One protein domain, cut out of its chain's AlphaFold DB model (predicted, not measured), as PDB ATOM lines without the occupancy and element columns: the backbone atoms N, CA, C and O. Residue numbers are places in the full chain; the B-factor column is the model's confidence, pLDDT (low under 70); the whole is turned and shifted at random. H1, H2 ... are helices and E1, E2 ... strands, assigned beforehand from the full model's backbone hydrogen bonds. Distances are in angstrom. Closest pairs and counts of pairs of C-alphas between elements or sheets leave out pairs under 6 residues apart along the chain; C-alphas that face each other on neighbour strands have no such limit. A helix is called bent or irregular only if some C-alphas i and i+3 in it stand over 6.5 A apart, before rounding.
ATOM      1  N   ASP A   3       1.951  36.568 -67.525       86.44
ATOM      2  CA  ASP A   3       1.716  35.449 -66.626       86.44
ATOM      3  C   ASP A   3       2.883  35.307 -65.643       86.44
ATOM      4  O   ASP A   3       4.047  35.228 -66.038       86.44
ATOM      5  N   ILE A   4       2.566  35.250 -64.350       87.50
ATOM      6  CA  ILE A   4       3.525  34.976 -63.276       87.50
ATOM      7  C   ILE A   4       2.977  33.811 -62.461       87.50
ATOM      8  O   ILE A   4       1.821  33.829 -62.048       87.50
ATOM      9  N   SER A   5       3.798  32.793 -62.213       93.12
ATOM     10  CA  SER A   5       3.385  31.668 -61.370       93.12
ATOM     11  C   SER A   5       3.489  32.008 -59.882       93.12
ATOM     12  O   SER A   5       4.505  32.536 -59.417       93.12
ATOM     13  N   MET A   6       2.475  31.607 -59.112       93.38
ATOM     14  CA  MET A   6       2.487  31.632 -57.651       93.38
ATOM     15  C   MET A   6       3.620  30.802 -57.062       93.38
ATOM     16  O   MET A   6       4.130  31.148 -55.993       93.38
ATOM     17  N   GLN A   7       4.038  29.729 -57.739       94.31
ATOM     18  CA  GLN A   7       5.188  28.942 -57.314       94.31
ATOM     19  C   GLN A   7       6.460  29.793 -57.340       94.31
ATOM     20  O   GLN A   7       7.148  29.863 -56.323       94.31
ATOM     21  N   SER A   8       6.710  30.506 -58.444       93.19
ATOM     22  CA  SER A   8       7.857  31.411 -58.588       93.19
ATOM     23  C   SER A   8       7.844  32.539 -57.557       93.19
ATOM     24  O   SER A   8       8.890  32.865 -57.003       93.19
ATOM     25  N   ILE A   9       6.666  33.095 -57.249       95.69
ATOM     26  CA  ILE A   9       6.497  34.112 -56.200       95.69
ATOM     27  C   ILE A   9       6.873  33.528 -54.833       95.69
ATOM     28  O   ILE A   9       7.705  34.081 -54.122       95.69
ATOM     29  N   ARG A  10       6.318  32.368 -54.461       95.06
ATOM     30  CA  ARG A  10       6.577  31.734 -53.155       95.06
ATOM     31  C   ARG A  10       8.031  31.313 -52.960       95.06
ATOM     32  O   ARG A  10       8.514  31.360 -51.826       95.06
ATOM     33  N   SER A  11       8.700  30.889 -54.033       95.56
ATOM     34  CA  SER A  11      10.100  30.454 -54.021       95.56
ATOM     35  C   SER A  11      11.106  31.572 -54.290       95.56
ATOM     36  O   SER A  11      12.301  31.287 -54.330       95.56
ATOM     37  N   ALA A  12      10.657  32.811 -54.512       96.44
ATOM     38  CA  ALA A  12      11.551  33.939 -54.735       96.44
ATOM     39  C   ALA A  12      12.498  34.146 -53.541       96.44
ATOM     40  O   ALA A  12      12.173  33.817 -52.394       96.44
ATOM     41  N   ASP A  13      13.674  34.710 -53.805       96.62
ATOM     42  CA  ASP A  13      14.627  35.045 -52.751       96.62
ATOM     43  C   ASP A  13      14.238  36.367 -52.078       96.62
ATOM     44  O   ASP A  13      14.588  37.447 -52.541       96.62
ATOM     45  N   TYR A  14      13.510  36.280 -50.965       95.75
ATOM     46  CA  TYR A  14      13.161  37.432 -50.118       95.75
ATOM     47  C   TYR A  14      14.339  37.935 -49.265       95.75
ATOM     48  O   TYR A  14      14.188  38.862 -48.464       95.75
ATOM     49  N   GLY A  15      15.507  37.302 -49.385       95.12
ATOM     50  CA  GLY A  15      16.678  37.564 -48.574       95.12
ATOM     51  C   GLY A  15      16.552  37.045 -47.142       95.12
ATOM     52  O   GLY A  15      15.692  36.235 -46.774       95.12
ATOM     53  N   ILE A  16      17.457  37.526 -46.292       96.00
ATOM     54  CA  ILE A  16      17.549  37.108 -44.890       96.00
ATOM     55  C   ILE A  16      16.378  37.685 -44.088       96.00
ATOM     56  O   ILE A  16      16.198  38.902 -44.024       96.00
ATOM     57  N   TYR A  17      15.643  36.809 -43.396       95.81
ATOM     58  CA  TYR A  17      14.603  37.217 -42.452       95.81
ATOM     59  C   TYR A  17      15.188  38.141 -41.363       95.81
ATOM     60  O   TYR A  17      16.132  37.742 -40.665       95.81
ATOM     61  N   PRO A  18      14.650  39.357 -41.165       95.62
ATOM     62  CA  PRO A  18      15.242  40.347 -40.272       95.62
ATOM     63  C   PRO A  18      14.927  40.015 -38.809       95.62
ATOM     64  O   PRO A  18      13.942  40.479 -38.248       95.62
ATOM     65  N   LYS A  19      15.762  39.200 -38.157       96.00
ATOM     66  CA  LYS A  19      15.543  38.765 -36.760       96.00
ATOM     67  C   LYS A  19      15.585  39.916 -35.745       96.00
ATOM     68  O   LYS A  19      14.936  39.840 -34.707       96.00
ATOM     69  N   ASP A  20      16.314  40.985 -36.051       95.31
ATOM     70  CA  ASP A  20      16.529  42.159 -35.198       95.31
ATOM     71  C   ASP A  20      15.631  43.358 -35.564       95.31
ATOM     72  O   ASP A  20      15.852  44.478 -35.096       95.31
ATOM     73  N   TYR A  21      14.578  43.133 -36.360       94.56
ATOM     74  CA  TYR A  21      13.673  44.176 -36.857       94.56
ATOM     75  C   TYR A  21      13.144  45.115 -35.760       94.56
ATOM     76  O   TYR A  21      13.153  46.332 -35.935       94.56
ATOM     77  N   ARG A  22      12.758  44.578 -34.590       95.00
ATOM     78  CA  ARG A  22      12.255  45.380 -33.458       95.00
ATOM     79  C   ARG A  22      13.294  46.385 -32.964       95.00
ATOM     80  O   ARG A  22      12.965  47.539 -32.695       95.00
ATOM     81  N   GLN A  23      14.546  45.944 -32.847       95.00
ATOM     82  CA  GLN A  23      15.652  46.786 -32.398       95.00
ATOM     83  C   GLN A  23      15.974  47.855 -33.443       95.00
ATOM     84  O   GLN A  23      16.140  49.017 -33.077       95.00
ATOM     85  N   ARG A  24      16.015  47.490 -34.731       93.44
ATOM     86  CA  ARG A  24      16.294  48.428 -35.831       93.44
ATOM     87  C   ARG A  24      15.235  49.519 -35.947       93.44
ATOM     88  O   ARG A  24      15.592  50.692 -36.014       93.44
ATOM     89  N   ILE A  25      13.955  49.150 -35.873       93.00
ATOM     90  CA  ILE A  25      12.842  50.111 -35.880       93.00
ATOM     91  C   ILE A  25      12.952  51.048 -34.679       93.00
ATOM     92  O   ILE A  25      12.909  52.263 -34.839       93.00
ATOM     93  N   ARG A  26      13.197  50.519 -33.474       92.88
ATOM     94  CA  ARG A  26      13.374  51.357 -32.279       92.88
ATOM     95  C   ARG A  26      14.567  52.310 -32.398       92.88
ATOM     96  O   ARG A  26      14.463  53.466 -32.005       92.88
ATOM     97  N   GLN A  27      15.688  51.851 -32.951       93.12
ATOM     98  CA  GLN A  27      16.858  52.699 -33.203       93.12
ATOM     99  C   GLN A  27      16.568  53.803 -34.220       93.12
ATOM    100  O   GLN A  27      17.078  54.908 -34.062       93.12
ATOM    101  N   HIS A  28      15.773  53.517 -35.250       92.06
ATOM    102  CA  HIS A  28      15.344  54.517 -36.219       92.06
ATOM    103  C   HIS A  28      14.419  55.552 -35.578       92.06
ATOM    104  O   HIS A  28      14.711  56.740 -35.653       92.06
ATOM    105  N   LEU A  29      13.390  55.113 -34.851       91.75
ATOM    106  CA  LEU A  29      12.470  56.002 -34.137       91.75
ATOM    107  C   LEU A  29      13.186  56.900 -33.119       91.75
ATOM    108  O   LEU A  29      12.879  58.082 -33.019       91.75
ATOM    109  N   ASN A  30      14.198  56.377 -32.417       93.38
ATOM    110  CA  ASN A  30      15.039  57.171 -31.516       93.38
ATOM    111  C   ASN A  30      15.815  58.295 -32.219       93.38
ATOM    112  O   ASN A  30      16.221  59.247 -31.561       93.38
ATOM    113  N   LYS A  31      16.064  58.168 -33.525       91.44
ATOM    114  CA  LYS A  31      16.766  59.176 -34.329       91.44
ATOM    115  C   LYS A  31      15.810  60.152 -35.012       91.44
ATOM    116  O   LYS A  31      16.229  61.264 -35.310       91.44
ATOM    117  N   THR A  32      14.579  59.735 -35.303       89.38
ATOM    118  CA  THR A  32      13.636  60.517 -36.118       89.38
ATOM    119  C   THR A  32      12.566  61.239 -35.307       89.38
ATOM    120  O   THR A  32      12.086  62.283 -35.742       89.38
ATOM    121  N   LEU A  33      12.187  60.729 -34.132       90.50
ATOM    122  CA  LEU A  33      11.173  61.364 -33.292       90.50
ATOM    123  C   LEU A  33      11.769  62.446 -32.393       90.50
ATOM    124  O   LEU A  33      12.822  62.258 -31.788       90.50
ATOM    125  N   LEU A  34      11.020  63.538 -32.230       90.56
ATOM    126  CA  LEU A  34      11.387  64.658 -31.360       90.56
ATOM    127  C   LEU A  34      11.458  64.259 -29.876       90.56
ATOM    128  O   LEU A  34      12.368  64.674 -29.168       90.56
ATOM    129  N   ASP A  35      10.518  63.432 -29.415       90.00
ATOM    130  CA  ASP A  35      10.507  62.854 -28.066       90.00
ATOM    131  C   ASP A  35      10.284  61.339 -28.163       90.00
ATOM    132  O   ASP A  35       9.193  60.817 -27.926       90.00
ATOM    133  N   ALA A  36      11.330  60.619 -28.575       90.50
ATOM    134  CA  ALA A  36      11.271  59.170 -28.752       90.50
ATOM    135  C   ALA A  36      10.950  58.412 -27.450       90.50
ATOM    136  O   ALA A  36      10.346  57.341 -27.494       90.50
ATOM    137  N   GLY A  37      11.325  58.964 -26.291       90.25
ATOM    138  CA  GLY A  37      11.083  58.346 -24.986       90.25
ATOM    139  C   GLY A  37       9.603  58.283 -24.601       90.25
ATOM    140  O   GLY A  37       9.210  57.388 -23.856       90.25
ATOM    141  N   SER A  38       8.777  59.193 -25.128       91.19
ATOM    142  CA  SER A  38       7.325  59.184 -24.907       91.19
ATOM    143  C   SER A  38       6.523  58.503 -26.016       91.19
ATOM    144  O   SER A  38       5.306  58.344 -25.879       91.19
ATOM    145  N   ALA A  39       7.177  58.078 -27.099       94.31
ATOM    146  CA  ALA A  39       6.509  57.430 -28.216       94.31
ATOM    147  C   ALA A  39       5.892  56.091 -27.794       94.31
ATOM    148  O   ALA A  39       6.543  55.224 -27.207       94.31
ATOM    149  N   ARG A  40       4.619  55.901 -28.141       94.94
ATOM    150  CA  ARG A  40       3.911  54.631 -27.971       94.94
ATOM    151  C   ARG A  40       4.000  53.872 -29.281       94.94
ATOM    152  O   ARG A  40       3.557  54.389 -30.300       94.94
ATOM    153  N   VAL A  41       4.577  52.674 -29.249       94.50
ATOM    154  CA  VAL A  41       4.835  51.862 -30.444       94.50
ATOM    155  C   VAL A  41       4.232  50.479 -30.258       94.50
ATOM    156  O   VAL A  41       4.533  49.801 -29.275       94.50
ATOM    157  N   ASN A  42       3.430  50.048 -31.225       95.00
ATOM    158  CA  ASN A  42       2.887  48.703 -31.311       95.00
ATOM    159  C   ASN A  42       3.318  48.065 -32.633       95.00
ATOM    160  O   ASN A  42       3.160  48.669 -33.686       95.00
ATOM    161  N   ILE A  43       3.861  46.850 -32.597       94.38
ATOM    162  CA  ILE A  43       4.166  46.109 -33.827       94.38
ATOM    163  C   ILE A  43       2.936  45.283 -34.171       94.38
ATOM    164  O   ILE A  43       2.671  44.282 -33.508       94.38
ATOM    165  N   THR A  44       2.212  45.698 -35.205       94.38
ATOM    166  CA  THR A  44       0.954  45.070 -35.625       94.38
ATOM    167  C   THR A  44       1.174  43.893 -36.563       94.38
ATOM    168  O   THR A  44       0.393  42.947 -36.546       94.38
ATOM    169  N   MET A  45       2.272  43.899 -37.325       94.25
ATOM    170  CA  MET A  45       2.615  42.816 -38.242       94.25
ATOM    171  C   MET A  45       4.124  42.527 -38.188       94.25
ATOM    172  O   MET A  45       4.918  43.435 -38.449       94.25
ATOM    173  N   PRO A  46       4.555  41.293 -37.851       95.00
ATOM    174  CA  PRO A  46       5.960  40.894 -37.964       95.00
ATOM    175  C   PRO A  46       6.424  40.909 -39.438       95.00
ATOM    176  O   PRO A  46       5.593  41.095 -40.324       95.00
ATOM    177  N   PRO A  47       7.730  40.720 -39.721       95.38
ATOM    178  CA  PRO A  47       8.244  40.712 -41.089       95.38
ATOM    179  C   PRO A  47       7.448  39.772 -42.006       95.38
ATOM    180  O   PRO A  47       7.471  38.554 -41.834       95.38
ATOM    181  N   LYS A  48       6.753  40.355 -42.981       95.19
ATOM    182  CA  LYS A  48       5.909  39.672 -43.965       95.19
ATOM    183  C   LYS A  48       6.549  39.753 -45.342       95.19
ATOM    184  O   LYS A  48       7.120  40.787 -45.684       95.19
ATOM    185  N   LYS A  49       6.448  38.681 -46.126       96.25
ATOM    186  CA  LYS A  49       6.951  38.644 -47.501       96.25
ATOM    187  C   LYS A  49       6.113  39.546 -48.403       96.25
ATOM    188  O   LYS A  49       4.887  39.425 -48.432       96.25
ATOM    189  N   VAL A  50       6.781  40.402 -49.165       94.62
ATOM    190  CA  VAL A  50       6.184  41.256 -50.193       94.62
ATOM    191  C   VAL A  50       6.876  40.984 -51.518       94.62
ATOM    192  O   VAL A  50       8.100  41.034 -51.599       94.62
ATOM    193  N   PHE A  51       6.091  40.657 -52.540       94.19
ATOM    194  CA  PHE A  51       6.544  40.520 -53.917       94.19
ATOM    195  C   PHE A  51       6.070  41.744 -54.696       94.19
ATOM    196  O   PHE A  51       4.914  41.811 -55.119       94.19
ATOM    197  N   GLU A  52       6.938  42.744 -54.809       92.19
ATOM    198  CA  GLU A  52       6.638  43.965 -55.550       92.19
ATOM    199  C   GLU A  52       6.900  43.755 -57.036       92.19
ATOM    200  O   GLU A  52       7.908  43.156 -57.416       92.19
ATOM    201  N   ILE A  53       5.990  44.259 -57.866       90.12
ATOM    202  CA  ILE A  53       6.115  44.222 -59.317       90.12
ATOM    203  C   ILE A  53       5.963  45.644 -59.839       90.12
ATOM    204  O   ILE A  53       4.948  46.303 -59.606       90.12
ATOM    205  N   THR A  54       6.984  46.115 -60.538       88.19
ATOM    206  CA  THR A  54       7.064  47.458 -61.114       88.19
ATOM    207  C   THR A  54       7.468  47.370 -62.576       88.19
ATOM    208  O   THR A  54       8.050  46.382 -63.014       88.19
ATOM    209  N   ARG A  55       7.190  48.422 -63.341       84.50
ATOM    210  CA  ARG A  55       7.710  48.573 -64.701       84.50
ATOM    211  C   ARG A  55       8.858  49.570 -64.689       84.50
ATOM    212  O   ARG A  55       8.671  50.706 -64.250       84.50
ATOM    213  N   ASP A  56      10.020  49.154 -65.175       79.31
ATOM    214  CA  ASP A  56      11.116  50.080 -65.449       79.31
ATOM    215  C   ASP A  56      10.890  50.683 -66.842       79.31
ATOM    216  O   ASP A  56      10.972  49.996 -67.857       79.31
ATOM    217  N   LEU A  57      10.566  51.977 -66.887       72.38
ATOM    218  CA  LEU A  57      10.360  52.727 -68.132       72.38
ATOM    219  C   LEU A  57      11.654  53.377 -68.644       72.38
ATOM    220  O   LEU A  57      11.606  54.305 -69.456       72.38
ATOM    221  N   ASN A  58      12.824  52.954 -68.155       74.06
ATOM    222  CA  ASN A  58      14.089  53.535 -68.568       74.06
ATOM    223  C   ASN A  58      14.335  53.312 -70.075       74.06
ATOM    224  O   ASN A  58      14.576  52.181 -70.511       74.06
ATOM    225  N   PRO A  59      14.401  54.387 -70.886       66.81
ATOM    226  CA  PRO A  59      14.507  54.280 -72.340       66.81
ATOM    227  C   PRO A  59      15.812  53.623 -72.818       66.81
ATOM    228  O   PRO A  59      15.908  53.231 -73.976       66.81
ATOM    229  N   ARG A  60      16.827  53.489 -71.950       75.88
ATOM    230  CA  ARG A  60      18.091  52.802 -72.269       75.88
ATOM    231  C   ARG A  60      18.055  51.296 -72.026       75.88
ATOM    232  O   ARG A  60      18.880  50.591 -72.596       75.88
ATOM    233  N   ARG A  61      17.173  50.819 -71.143       69.38
ATOM    234  CA  ARG A  61      17.060  49.396 -70.781       69.38
ATOM    235  C   ARG A  61      15.883  48.704 -71.467       69.38
ATOM    236  O   ARG A  61      15.861  47.481 -71.518       69.38
ATOM    237  N   GLY A  62      14.980  49.486 -72.057       67.00
ATOM    238  CA  GLY A  62      13.755  48.981 -72.661       67.00
ATOM    239  C   GLY A  62      12.649  48.834 -71.622       67.00
ATOM    240  O   GLY A  62      12.854  49.085 -70.439       67.00
ATOM    241  N   ASP A  63      11.471  48.454 -72.098       73.75
ATOM    242  CA  ASP A  63      10.289  48.228 -71.275       73.75
ATOM    243  C   ASP A  63      10.306  46.791 -70.738       73.75
ATOM    244  O   ASP A  63      10.159  45.836 -71.507       73.75
ATOM    245  N   TYR A  64      10.547  46.627 -69.438       77.06
ATOM    246  CA  TYR A  64      10.499  45.322 -68.780       77.06
ATOM    247  C   TYR A  64       9.923  45.423 -67.369       77.06
ATOM    248  O   TYR A  64      10.018  46.444 -66.681       77.06
ATOM    249  N   LEU A  65       9.316  44.317 -66.938       84.06
ATOM    250  CA  LEU A  65       8.858  44.153 -65.569       84.06
ATOM    251  C   LEU A  65      10.044  43.844 -64.660       84.06
ATOM    252  O   LEU A  65      10.814  42.913 -64.903       84.06
ATOM    253  N   GLU A  66      10.145  44.606 -63.583       87.62
ATOM    254  CA  GLU A  66      11.062  44.375 -62.483       87.62
ATOM    255  C   GLU A  66      10.281  43.791 -61.304       87.62
ATOM    256  O   GLU A  66       9.163  44.213 -61.000       87.62
ATOM    257  N   THR A  67      10.874  42.801 -60.639       90.12
ATOM    258  CA  THR A  67      10.303  42.206 -59.427       90.12
ATOM    259  C   THR A  67      11.256  42.419 -58.267       90.12
ATOM    260  O   THR A  67      12.462  42.211 -58.412       90.12
ATOM    261  N   ARG A  68      10.722  42.828 -57.113       91.81
ATOM    262  CA  ARG A  68      11.503  43.054 -55.894       91.81
ATOM    263  C   ARG A  68      10.871  42.303 -54.717       91.81
ATOM    264  O   ARG A  68       9.909  42.792 -54.125       91.81
ATOM    265  N   PRO A  69      11.363  41.097 -54.389       94.56
ATOM    266  CA  PRO A  69      10.974  40.380 -53.180       94.56
ATOM    267  C   PRO A  69      11.690  40.949 -51.941       94.56
ATOM    268  O   PRO A  69      12.913  41.072 -51.924       94.56
ATOM    269  N   TYR A  70      10.944  41.277 -50.885       94.62
ATOM    270  CA  TYR A  70      11.496  41.789 -49.620       94.62
ATOM    271  C   TYR A  70      10.607  41.468 -48.411       94.62
ATOM    272  O   TYR A  70       9.515  40.911 -48.544       94.62
ATOM    273  N   TYR A  71      11.073  41.819 -47.208       95.06
ATOM    274  CA  TYR A  71      10.267  41.759 -45.989       95.06
ATOM    275  C   TYR A  71       9.760  43.139 -45.587       95.06
ATOM    276  O   TYR A  71      10.488  44.124 -45.660       95.06
ATOM    277  N   LEU A  72       8.537  43.203 -45.072       94.25
ATOM    278  CA  LEU A  72       7.948  44.430 -44.555       94.25
ATOM    279  C   LEU A  72       7.392  44.221 -43.146       94.25
ATOM    280  O   LEU A  72       6.791  43.189 -42.856       94.25
ATOM    281  N   VAL A  73       7.568  45.207 -42.272       94.50
ATOM    282  CA  VAL A  73       6.998  45.237 -40.917       94.50
ATOM    283  C   VAL A  73       5.991  46.375 -40.828       94.50
ATOM    284  O   VAL A  73       6.314  47.485 -41.243       94.50
ATOM    285  N   CYS A  74       4.819  46.126 -40.239       94.19
ATOM    286  CA  CYS A  74       3.867  47.186 -39.901       94.19
ATOM    287  C   CYS A  74       3.899  47.490 -38.407       94.19
ATOM    288  O   CYS A  74       3.942  46.584 -37.565       94.19
ATOM    289  N   ILE A  75       3.852  48.781 -38.091       93.75
ATOM    290  CA  ILE A  75       3.703  49.282 -36.733       93.75
ATOM    291  C   ILE A  75       2.585  50.317 -36.668       93.75
ATOM    292  O   ILE A  75       2.287  50.993 -37.650       93.75
ATOM    293  N   GLU A  76       2.041  50.499 -35.477       94.25
ATOM    294  CA  GLU A  76       1.304  51.694 -35.095       94.25
ATOM    295  C   GLU A  76       2.159  52.514 -34.142       94.25
ATOM    296  O   GLU A  76       2.786  51.981 -33.217       94.25
ATOM    297  N   ILE A  77       2.172  53.823 -34.351       93.44
ATOM    298  CA  ILE A  77       2.919  54.748 -33.520       93.44
ATOM    299  C   ILE A  77       2.093  55.971 -33.156       93.44
ATOM    300  O   ILE A  77       1.369  56.520 -33.980       93.44
ATOM    301  N   ASN A  78       2.218  56.405 -31.907       95.38
ATOM    302  CA  ASN A  78       1.685  57.672 -31.434       95.38
ATOM    303  C   ASN A  78       2.789  58.413 -30.678       95.38
ATOM    304  O   ASN A  78       3.248  57.958 -29.626       95.38
ATOM    305  N   ALA A  79       3.232  59.537 -31.232       94.56
ATOM    306  CA  ALA A  79       4.345  60.329 -30.723       94.56
ATOM    307  C   ALA A  79       3.900  61.768 -30.440       94.56
ATOM    308  O   ALA A  79       2.844  62.210 -30.895       94.56
ATOM    309  N   LYS A  80       4.696  62.505 -29.663       94.12
ATOM    310  CA  LYS A  80       4.434  63.923 -29.407       94.12
ATOM    311  C   LYS A  80       4.918  64.802 -30.558       94.12
ATOM    312  O   LYS A  80       5.955  64.542 -31.162       94.12
ATOM    313  N   ASN A  81       4.185  65.880 -30.808       89.62
ATOM    314  CA  ASN A  81       4.613  66.988 -31.648       89.62
ATOM    315  C   ASN A  81       5.514  67.966 -30.866       89.62
ATOM    316  O   ASN A  81       5.720  67.826 -29.659       89.62
ATOM    317  N   ALA A  82       6.016  68.996 -31.551       89.38
ATOM    318  CA  ALA A  82       6.882  70.021 -30.957       89.38
ATOM    319  C   ALA A  82       6.219  70.841 -29.827       89.38
ATOM    320  O   ALA A  82       6.919  71.484 -29.052       89.38
ATOM    321  N   TYR A  83       4.888  70.796 -29.701       91.94
ATOM    322  CA  TYR A  83       4.119  71.467 -28.647       91.94
ATOM    323  C   TYR A  83       3.808  70.545 -27.454       91.94
ATOM    324  O   TYR A  83       3.078  70.931 -26.545       91.94
ATOM    325  N   GLY A  84       4.333  69.313 -27.450       89.88
ATOM    326  CA  GLY A  84       4.174  68.345 -26.360       89.88
ATOM    327  C   GLY A  84       2.879  67.523 -26.395       89.88
ATOM    328  O   GLY A  84       2.703  66.643 -25.550       89.88
ATOM    329  N   GLY A  85       1.993  67.762 -27.367       93.50
ATOM    330  CA  GLY A  85       0.760  66.994 -27.565       93.50
ATOM    331  C   GLY A  85       0.974  65.772 -28.458       93.50
ATOM    332  O   GLY A  85       1.794  65.808 -29.370       93.50
ATOM    333  N   TYR A  86       0.228  64.690 -28.224       94.31
ATOM    334  CA  TYR A  86       0.258  63.504 -29.089       94.31
ATOM    335  C   TYR A  86      -0.385  63.781 -30.455       94.31
ATOM    336  O   TYR A  86      -1.417  64.444 -30.534       94.31
ATOM    337  N   THR A  87       0.197  63.234 -31.521       91.00
ATOM    338  CA  THR A  87      -0.286  63.395 -32.905       91.00
ATOM    339  C   THR A  87      -1.426  62.448 -33.277       91.00
ATOM    340  O   THR A  87      -1.999  62.582 -34.355       91.00
ATOM    341  N   GLY A  88      -1.741  61.483 -32.410       93.94
ATOM    342  CA  GLY A  88      -2.651  60.382 -32.718       93.94
ATOM    343  C   GLY A  88      -1.908  59.164 -33.269       93.94
ATOM    344  O   GLY A  88      -0.727  59.239 -33.612       93.94
ATOM    345  N   TRP A  89      -2.605  58.027 -33.300       93.94
ATOM    346  CA  TRP A  89      -2.068  56.775 -33.830       93.94
ATOM    347  C   TRP A  89      -1.932  56.841 -35.347       93.94
ATOM    348  O   TRP A  89      -2.863  57.236 -36.046       93.94
ATOM    349  N   GLN A  90      -0.767  56.442 -35.842       90.56
ATOM    350  CA  GLN A  90      -0.439  56.397 -37.258       90.56
ATOM    351  C   GLN A  90       0.196  55.054 -37.593       90.56
ATOM    352  O   GLN A  90       1.074  54.580 -36.870       90.56
ATOM    353  N   THR A  91      -0.220  54.463 -38.707       91.69
ATOM    354  CA  THR A  91       0.411  53.256 -39.241       91.69
ATOM    355  C   THR A  91       1.671  53.638 -40.004       91.69
ATOM    356  O   THR A  91       1.635  54.504 -40.877       91.69
ATOM    357  N   GLN A  92       2.777  52.971 -39.697       90.00
ATOM    358  CA  GLN A  92       4.019  53.071 -40.457       90.00
ATOM    359  C   GLN A  92       4.476  51.684 -40.892       90.00
ATOM    360  O   GLN A  92       4.233  50.682 -40.214       90.00
ATOM    361  N   THR A  93       5.155  51.639 -42.030       91.38
ATOM    362  CA  THR A  93       5.731  50.426 -42.599       91.38
ATOM    363  C   THR A  93       7.239  50.591 -42.726       91.38
ATOM    364  O   THR A  93       7.729  51.680 -43.017       91.38
ATOM    365  N   TYR A  94       7.978  49.510 -42.481       92.06
ATOM    366  CA  TYR A  94       9.431  49.478 -42.630       92.06
ATOM    367  C   TYR A  94       9.842  48.314 -43.517       92.06
ATOM    368  O   TYR A  94       9.547  47.155 -43.209       92.06
ATOM    369  N   GLU A  95      10.539  48.642 -44.600       92.62
ATOM    370  CA  GLU A  95      11.102  47.691 -45.551       92.62
ATOM    371  C   GLU A  95      12.435  47.129 -45.052       92.62
ATOM    372  O   GLU A  95      13.287  47.842 -44.512       92.62
ATOM    373  N   PHE A  96      12.612  45.827 -45.249       93.56
ATOM    374  CA  PHE A  96      13.821  45.085 -44.951       93.56
ATOM    375  C   PHE A  96      14.264  44.292 -46.177       93.56
ATOM    376  O   PHE A  96      13.595  43.350 -46.601       93.56
ATOM    377  N   GLU A  97      15.453  44.616 -46.672       91.94
ATOM    378  CA  GLU A  97      16.129  43.884 -47.739       91.94
ATOM    379  C   GLU A  97      17.398  43.246 -47.172       91.94
ATOM    380  O   GLU A  97      18.218  43.914 -46.533       91.94
ATOM    381  N   ASN A  98      17.574  41.938 -47.383       89.44
ATOM    382  CA  ASN A  98      18.749  41.197 -46.907       89.44
ATOM    383  C   ASN A  98      19.045  41.414 -45.408       89.44
ATOM    384  O   ASN A  98      20.188  41.639 -45.002       89.44
ATOM    385  N   GLY A  99      17.995  41.392 -44.579       87.94
ATOM    386  CA  GLY A  99      18.076  41.602 -43.130       87.94
ATOM    387  C   GLY A  99      18.355  43.046 -42.693       87.94
ATOM    388  O   GLY A  99      18.476  43.306 -41.495       87.94
ATOM    389  N   ARG A 100      18.462  44.003 -43.624       90.69
ATOM    390  CA  ARG A 100      18.731  45.413 -43.324       90.69
ATOM    391  C   ARG A 100      17.486  46.251 -43.547       90.69
ATOM    392  O   ARG A 100      16.879  46.191 -44.606       90.69
ATOM    393  N   MET A 101      17.153  47.066 -42.550       91.38
ATOM    394  CA  MET A 101      16.102  48.068 -42.682       91.38
ATOM    395  C   MET A 101      16.545  49.127 -43.694       91.38
ATOM    396  O   MET A 101      17.627  49.703 -43.544       91.38
ATOM    397  N   LYS A 102      15.721  49.373 -44.706       88.94
ATOM    398  CA  LYS A 102      15.918  50.463 -45.663       88.94
ATOM    399  C   LYS A 102      15.470  51.760 -44.990       88.94
ATOM    400  O   LYS A 102      14.496  51.759 -44.240       88.94
ATOM    401  N   SER A 103      16.241  52.837 -45.151       63.38
ATOM    402  CA  SER A 103      16.046  54.046 -44.341       63.38
ATOM    403  C   SER A 103      14.771  54.804 -44.678       63.38
ATOM    404  O   SER A 103      14.267  55.492 -43.799       63.38
ATOM    405  N   ASP A 104      14.227  54.647 -45.885       57.19
ATOM    406  CA  ASP A 104      13.162  55.512 -46.379       57.19
ATOM    407  C   ASP A 104      12.230  54.744 -47.325       57.19
ATOM    408  O   ASP A 104      12.640  54.368 -48.420       57.19
ATOM    409  N   ALA A 105      10.994  54.500 -46.881       50.53
ATOM    410  CA  ALA A 105       9.758  54.509 -47.673       50.53
ATOM    411  C   ALA A 105       8.621  53.915 -46.831       50.53
ATOM    412  O   ALA A 105       8.671  52.754 -46.424       50.53
ATOM    413  N   VAL A 106       7.563  54.698 -46.620       51.16
ATOM    414  CA  VAL A 106       6.262  54.139 -46.247       51.16
ATOM    415  C   VAL A 106       5.752  53.385 -47.473       51.16
ATOM    416  O   VAL A 106       5.271  53.981 -48.434       51.16
ATOM    417  N   VAL A 107       5.906  52.066 -47.458       59.31
ATOM    418  CA  VAL A 107       5.226  51.161 -48.386       59.31
ATOM    419  C   VAL A 107       3.739  51.137 -48.035       59.31
ATOM    420  O   VAL A 107       3.377  51.258 -46.862       59.31
ATOM    421  N   SER A 108       2.897  50.994 -49.062       67.00
ATOM    422  CA  SER A 108       1.445  50.789 -48.982       67.00
ATOM    423  C   SER A 108       1.004  50.149 -47.662       67.00
ATOM    424  O   SER A 108       1.407  49.034 -47.346       67.00
ATOM    425  N   THR A 109       0.136  50.817 -46.903       81.19
ATOM    426  CA  THR A 109      -0.396  50.273 -45.642       81.19
ATOM    427  C   THR A 109      -1.346  49.093 -45.856       81.19
ATOM    428  O   THR A 109      -1.636  48.374 -44.907       81.19
ATOM    429  N   ARG A 110      -1.784  48.824 -47.097       86.62
ATOM    430  CA  ARG A 110      -2.705  47.715 -47.430       86.62
ATOM    431  C   ARG A 110      -2.149  46.342 -47.057       86.62
ATOM    432  O   ARG A 110      -2.899  45.432 -46.721       86.62
ATOM    433  N   VAL A 111      -0.830  46.196 -47.112       90.50
ATOM    434  CA  VAL A 111      -0.124  44.981 -46.688       90.50
ATOM    435  C   VAL A 111      -0.392  44.624 -45.223       90.50
ATOM    436  O   VAL A 111      -0.425  43.433 -44.905       90.50
ATOM    437  N   CYS A 112      -0.616  45.631 -44.367       92.00
ATOM    438  CA  CYS A 112      -0.820  45.479 -42.928       92.00
ATOM    439  C   CYS A 112      -2.145  44.785 -42.600       92.00
ATOM    440  O   CYS A 112      -2.222  44.077 -41.600       92.00
ATOM    441  N   ASP A 113      -3.150  44.947 -43.464       90.94
ATOM    442  CA  ASP A 113      -4.481  44.355 -43.299       90.94
ATOM    443  C   ASP A 113      -4.660  43.060 -44.117       90.94
ATOM    444  O   ASP A 113      -5.604  42.296 -43.903       90.94
ATOM    445  N   SER A 114      -3.761  42.795 -45.072       91.88
ATOM    446  CA  SER A 114      -3.825  41.608 -45.931       91.88
ATOM    447  C   SER A 114      -3.467  40.329 -45.162       91.88
ATOM    448  O   SER A 114      -2.533  40.291 -44.357       91.88
ATOM    449  N   LYS A 115      -4.154  39.232 -45.491       92.62
ATOM    450  CA  LYS A 115      -3.842  37.874 -45.011       92.62
ATOM    451  C   LYS A 115      -2.989  37.061 -45.991       92.62
ATOM    452  O   LYS A 115      -2.652  35.922 -45.687       92.62
ATOM    453  N   ASP A 116      -2.652  37.633 -47.144       92.75
ATOM    454  CA  ASP A 116      -1.910  36.946 -48.201       92.75
ATOM    455  C   ASP A 116      -0.456  36.745 -47.789       92.75
ATOM    456  O   ASP A 116       0.167  37.663 -47.260       92.75
ATOM    457  N   ASP A 117       0.101  35.569 -48.060       90.94
ATOM    458  CA  ASP A 117       1.520  35.284 -47.861       90.94
ATOM    459  C   ASP A 117       2.053  34.471 -49.053       90.94
ATOM    460  O   ASP A 117       1.678  33.301 -49.219       90.94
ATOM    461  N   PRO A 118       2.904  35.058 -49.915       94.81
ATOM    462  CA  PRO A 118       3.379  36.450 -49.915       94.81
ATOM    463  C   PRO A 118       2.291  37.471 -50.289       94.81
ATOM    464  O   PRO A 118       1.370  37.149 -51.038       94.81
ATOM    465  N   TYR A 119       2.425  38.723 -49.835       94.56
ATOM    466  CA  TYR A 119       1.624  39.838 -50.357       94.56
ATOM    467  C   TYR A 119       2.168  40.279 -51.718       94.56
ATOM    468  O   TYR A 119       3.366  40.520 -51.850       94.56
ATOM    469  N   ILE A 120       1.300  40.399 -52.720       93.06
ATOM    470  CA  ILE A 120       1.687  40.780 -54.081       93.06
ATOM    471  C   ILE A 120       1.339  42.256 -54.276       93.06
ATOM    472  O   ILE A 120       0.164  42.624 -54.274       93.06
ATOM    473  N   ASP A 121       2.361  43.096 -54.430       90.62
ATOM    474  CA  ASP A 121       2.207  44.536 -54.642       90.62
ATOM    475  C   ASP A 121       2.450  44.865 -56.118       90.62
ATOM    476  O   ASP A 121       3.577  45.133 -56.538       90.62
ATOM    477  N   ASN A 122       1.390  44.790 -56.927       88.50
ATOM    478  CA  ASN A 122       1.459  45.201 -58.326       88.50
ATOM    479  C   ASN A 122       1.322  46.724 -58.438       88.50
ATOM    480  O   ASN A 122       0.243  47.280 -58.214       88.50
ATOM    481  N   ARG A 123       2.415  47.376 -58.833       85.75
ATOM    482  CA  ARG A 123       2.491  48.822 -59.060       85.75
ATOM    483  C   ARG A 123       2.578  49.202 -60.535       85.75
ATOM    484  O   ARG A 123       2.728  50.386 -60.825       85.75
ATOM    485  N   ASP A 124       2.486  48.247 -61.460       83.12
ATOM    486  CA  ASP A 124       2.387  48.543 -62.889       83.12
ATOM    487  C   ASP A 124       0.954  48.997 -63.236       83.12
ATOM    488  O   ASP A 124       0.011  48.209 -63.107       83.12
ATOM    489  N   PRO A 125       0.747  50.252 -63.678       74.88
ATOM    490  CA  PRO A 125      -0.581  50.739 -64.033       74.88
ATOM    491  C   PRO A 125      -1.023  50.326 -65.447       74.88
ATOM    492  O   PRO A 125      -2.188  50.530 -65.792       74.88
ATOM    493  N   TYR A 126      -0.127  49.787 -66.280       74.12
ATOM    494  CA  TYR A 126      -0.380  49.569 -67.708       74.12
ATOM    495  C   TYR A 126      -0.711  48.121 -68.051       74.12
ATOM    496  O   TYR A 126      -1.504  47.868 -68.962       74.12
ATOM    497  N   GLU A 127      -0.139  47.161 -67.329       73.88
ATOM    498  CA  GLU A 127      -0.281  45.750 -67.665       73.88
ATOM    499  C   GLU A 127      -1.134  44.987 -66.657       73.88
ATOM    500  O   GLU A 127      -0.896  44.962 -65.450       73.88
ATOM    501  N   ARG A 128      -2.146  44.295 -67.187       77.19
ATOM    502  CA  ARG A 128      -2.889  43.301 -66.417       77.19
ATOM    503  C   ARG A 128      -2.005  42.076 -66.221       77.19
ATOM    504  O   ARG A 128      -1.627  41.425 -67.201       77.19
ATOM    505  N   MET A 129      -1.720  41.769 -64.962       80.12
ATOM    506  CA  MET A 129      -1.009  40.560 -64.568       80.12
ATOM    507  C   MET A 129      -1.995  39.442 -64.289       80.12
ATOM    508  O   MET A 129      -3.032  39.655 -63.658       80.12
ATOM    509  N   ASN A 130      -1.645  38.254 -64.758       84.31
ATOM    510  CA  ASN A 130      -2.366  37.038 -64.462       84.31
ATOM    511  C   ASN A 130      -1.477  36.158 -63.584       84.31
ATOM    512  O   ASN A 130      -0.344  35.826 -63.935       84.31
ATOM    513  N   ILE A 131      -1.985  35.850 -62.397       84.00
ATOM    514  CA  ILE A 131      -1.251  35.094 -61.394       84.00
ATOM    515  C   ILE A 131      -1.715  33.650 -61.492       84.00
ATOM    516  O   ILE A 131      -2.817  33.303 -61.067       84.00
ATOM    517  N   LEU A 132      -0.876  32.832 -62.118       86.94
ATOM    518  CA  LEU A 132      -1.143  31.418 -62.322       86.94
ATOM    519  C   LEU A 132      -0.888  30.647 -61.019       86.94
ATOM    520  O   LEU A 132       0.029  31.015 -60.282       86.94
TER     521      LEU A 132
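This is residues 3 to 132 of the 133 residues of an uncharacterized protein of Neisseria sp. oral taxon 020 str. F0370 (UniProt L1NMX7). A long, bent and twisted sheet is built on the hairpin of E2 and E3, with E4 beside one half of this hairpin and the short E5 beside the other; H2 packs over one face and the small H3 lies on the opposite face. At one end, the short strands E1 and E6 pair and bring the two ends of the printed part together, with H1 next to them. The printed part has 130 residues, in the order E1, H1, H2, E2, E3, E4, H3, E5, E6, and its class is mixed, helices and strands. The main sheet, order E4, E3, E2, E5, is mixed; E1 and E6 form a parallel sheet of two. The whole is elongated, 51 by 31 by 24 A, and only just loose, close to compact, with a radius of gyration of the C-alphas of 17.0 A.

E2, residues 40 to 56, is 38.4 A long, from C-alpha 40 at (3.911, 54.631, -27.971) to C-alpha 56 at (11.116, 50.080, -65.449). E3, residues 64 to 78, spans 40.3 A, and E4, residues 90 to 97, 23.3 A. E5 is residues 119 to 122. H2, residues 21 to 32, spans 16.4 A; H1 is residues 6 to 10 and H3 residues 110 to 113. E1, residues 3 to 5, begins at (1.716, 35.449, -66.626), and E6, residues 129 to 132, ends at (-1.143, 31.418, -62.322).

E2, E3 and E4 form a meander, each strand the antiparallel neighbour of the one before. E2 bends by 72 degrees at residue 48 and E3 by 60 degrees at residue 70. Between E2 and E3, N 50 and O 70 are 2.8 A apart; between E3 and E4, N 73 and O 94 are 2.9 A apart. The edge strand E5 is parallel to E2, with N 51 and O 119 at 2.8 A. H2 is on the sheet at a height of 9.2 A, only just over E4 and E3 with 3 C-alphas on each, and runs across the strands, at 73 degrees to E3 on the local plane. H3 is on the opposite face at a height of 5.6 A; its closest C-alpha pair with E3 is Cys 112 and Cys 74, 5.8 A. H1 only grazes the sheet. E1 and E6 are parallel, with N 132 and O 4 at 2.9 A. In H1 and H2 every O i to N i+4 pair is within hydrogen-bond range; H3 is too short for one.

The C-alphas farthest apart, those of Tyr 83 and Leu 132, are 52.6 A apart. The printed part has no cut. The links E3 to E4 and E4 to H3 are long. Mean pLDDT of the printed part is 88.6; residues 59, 61 to 62 and 103 to 108 are under 70.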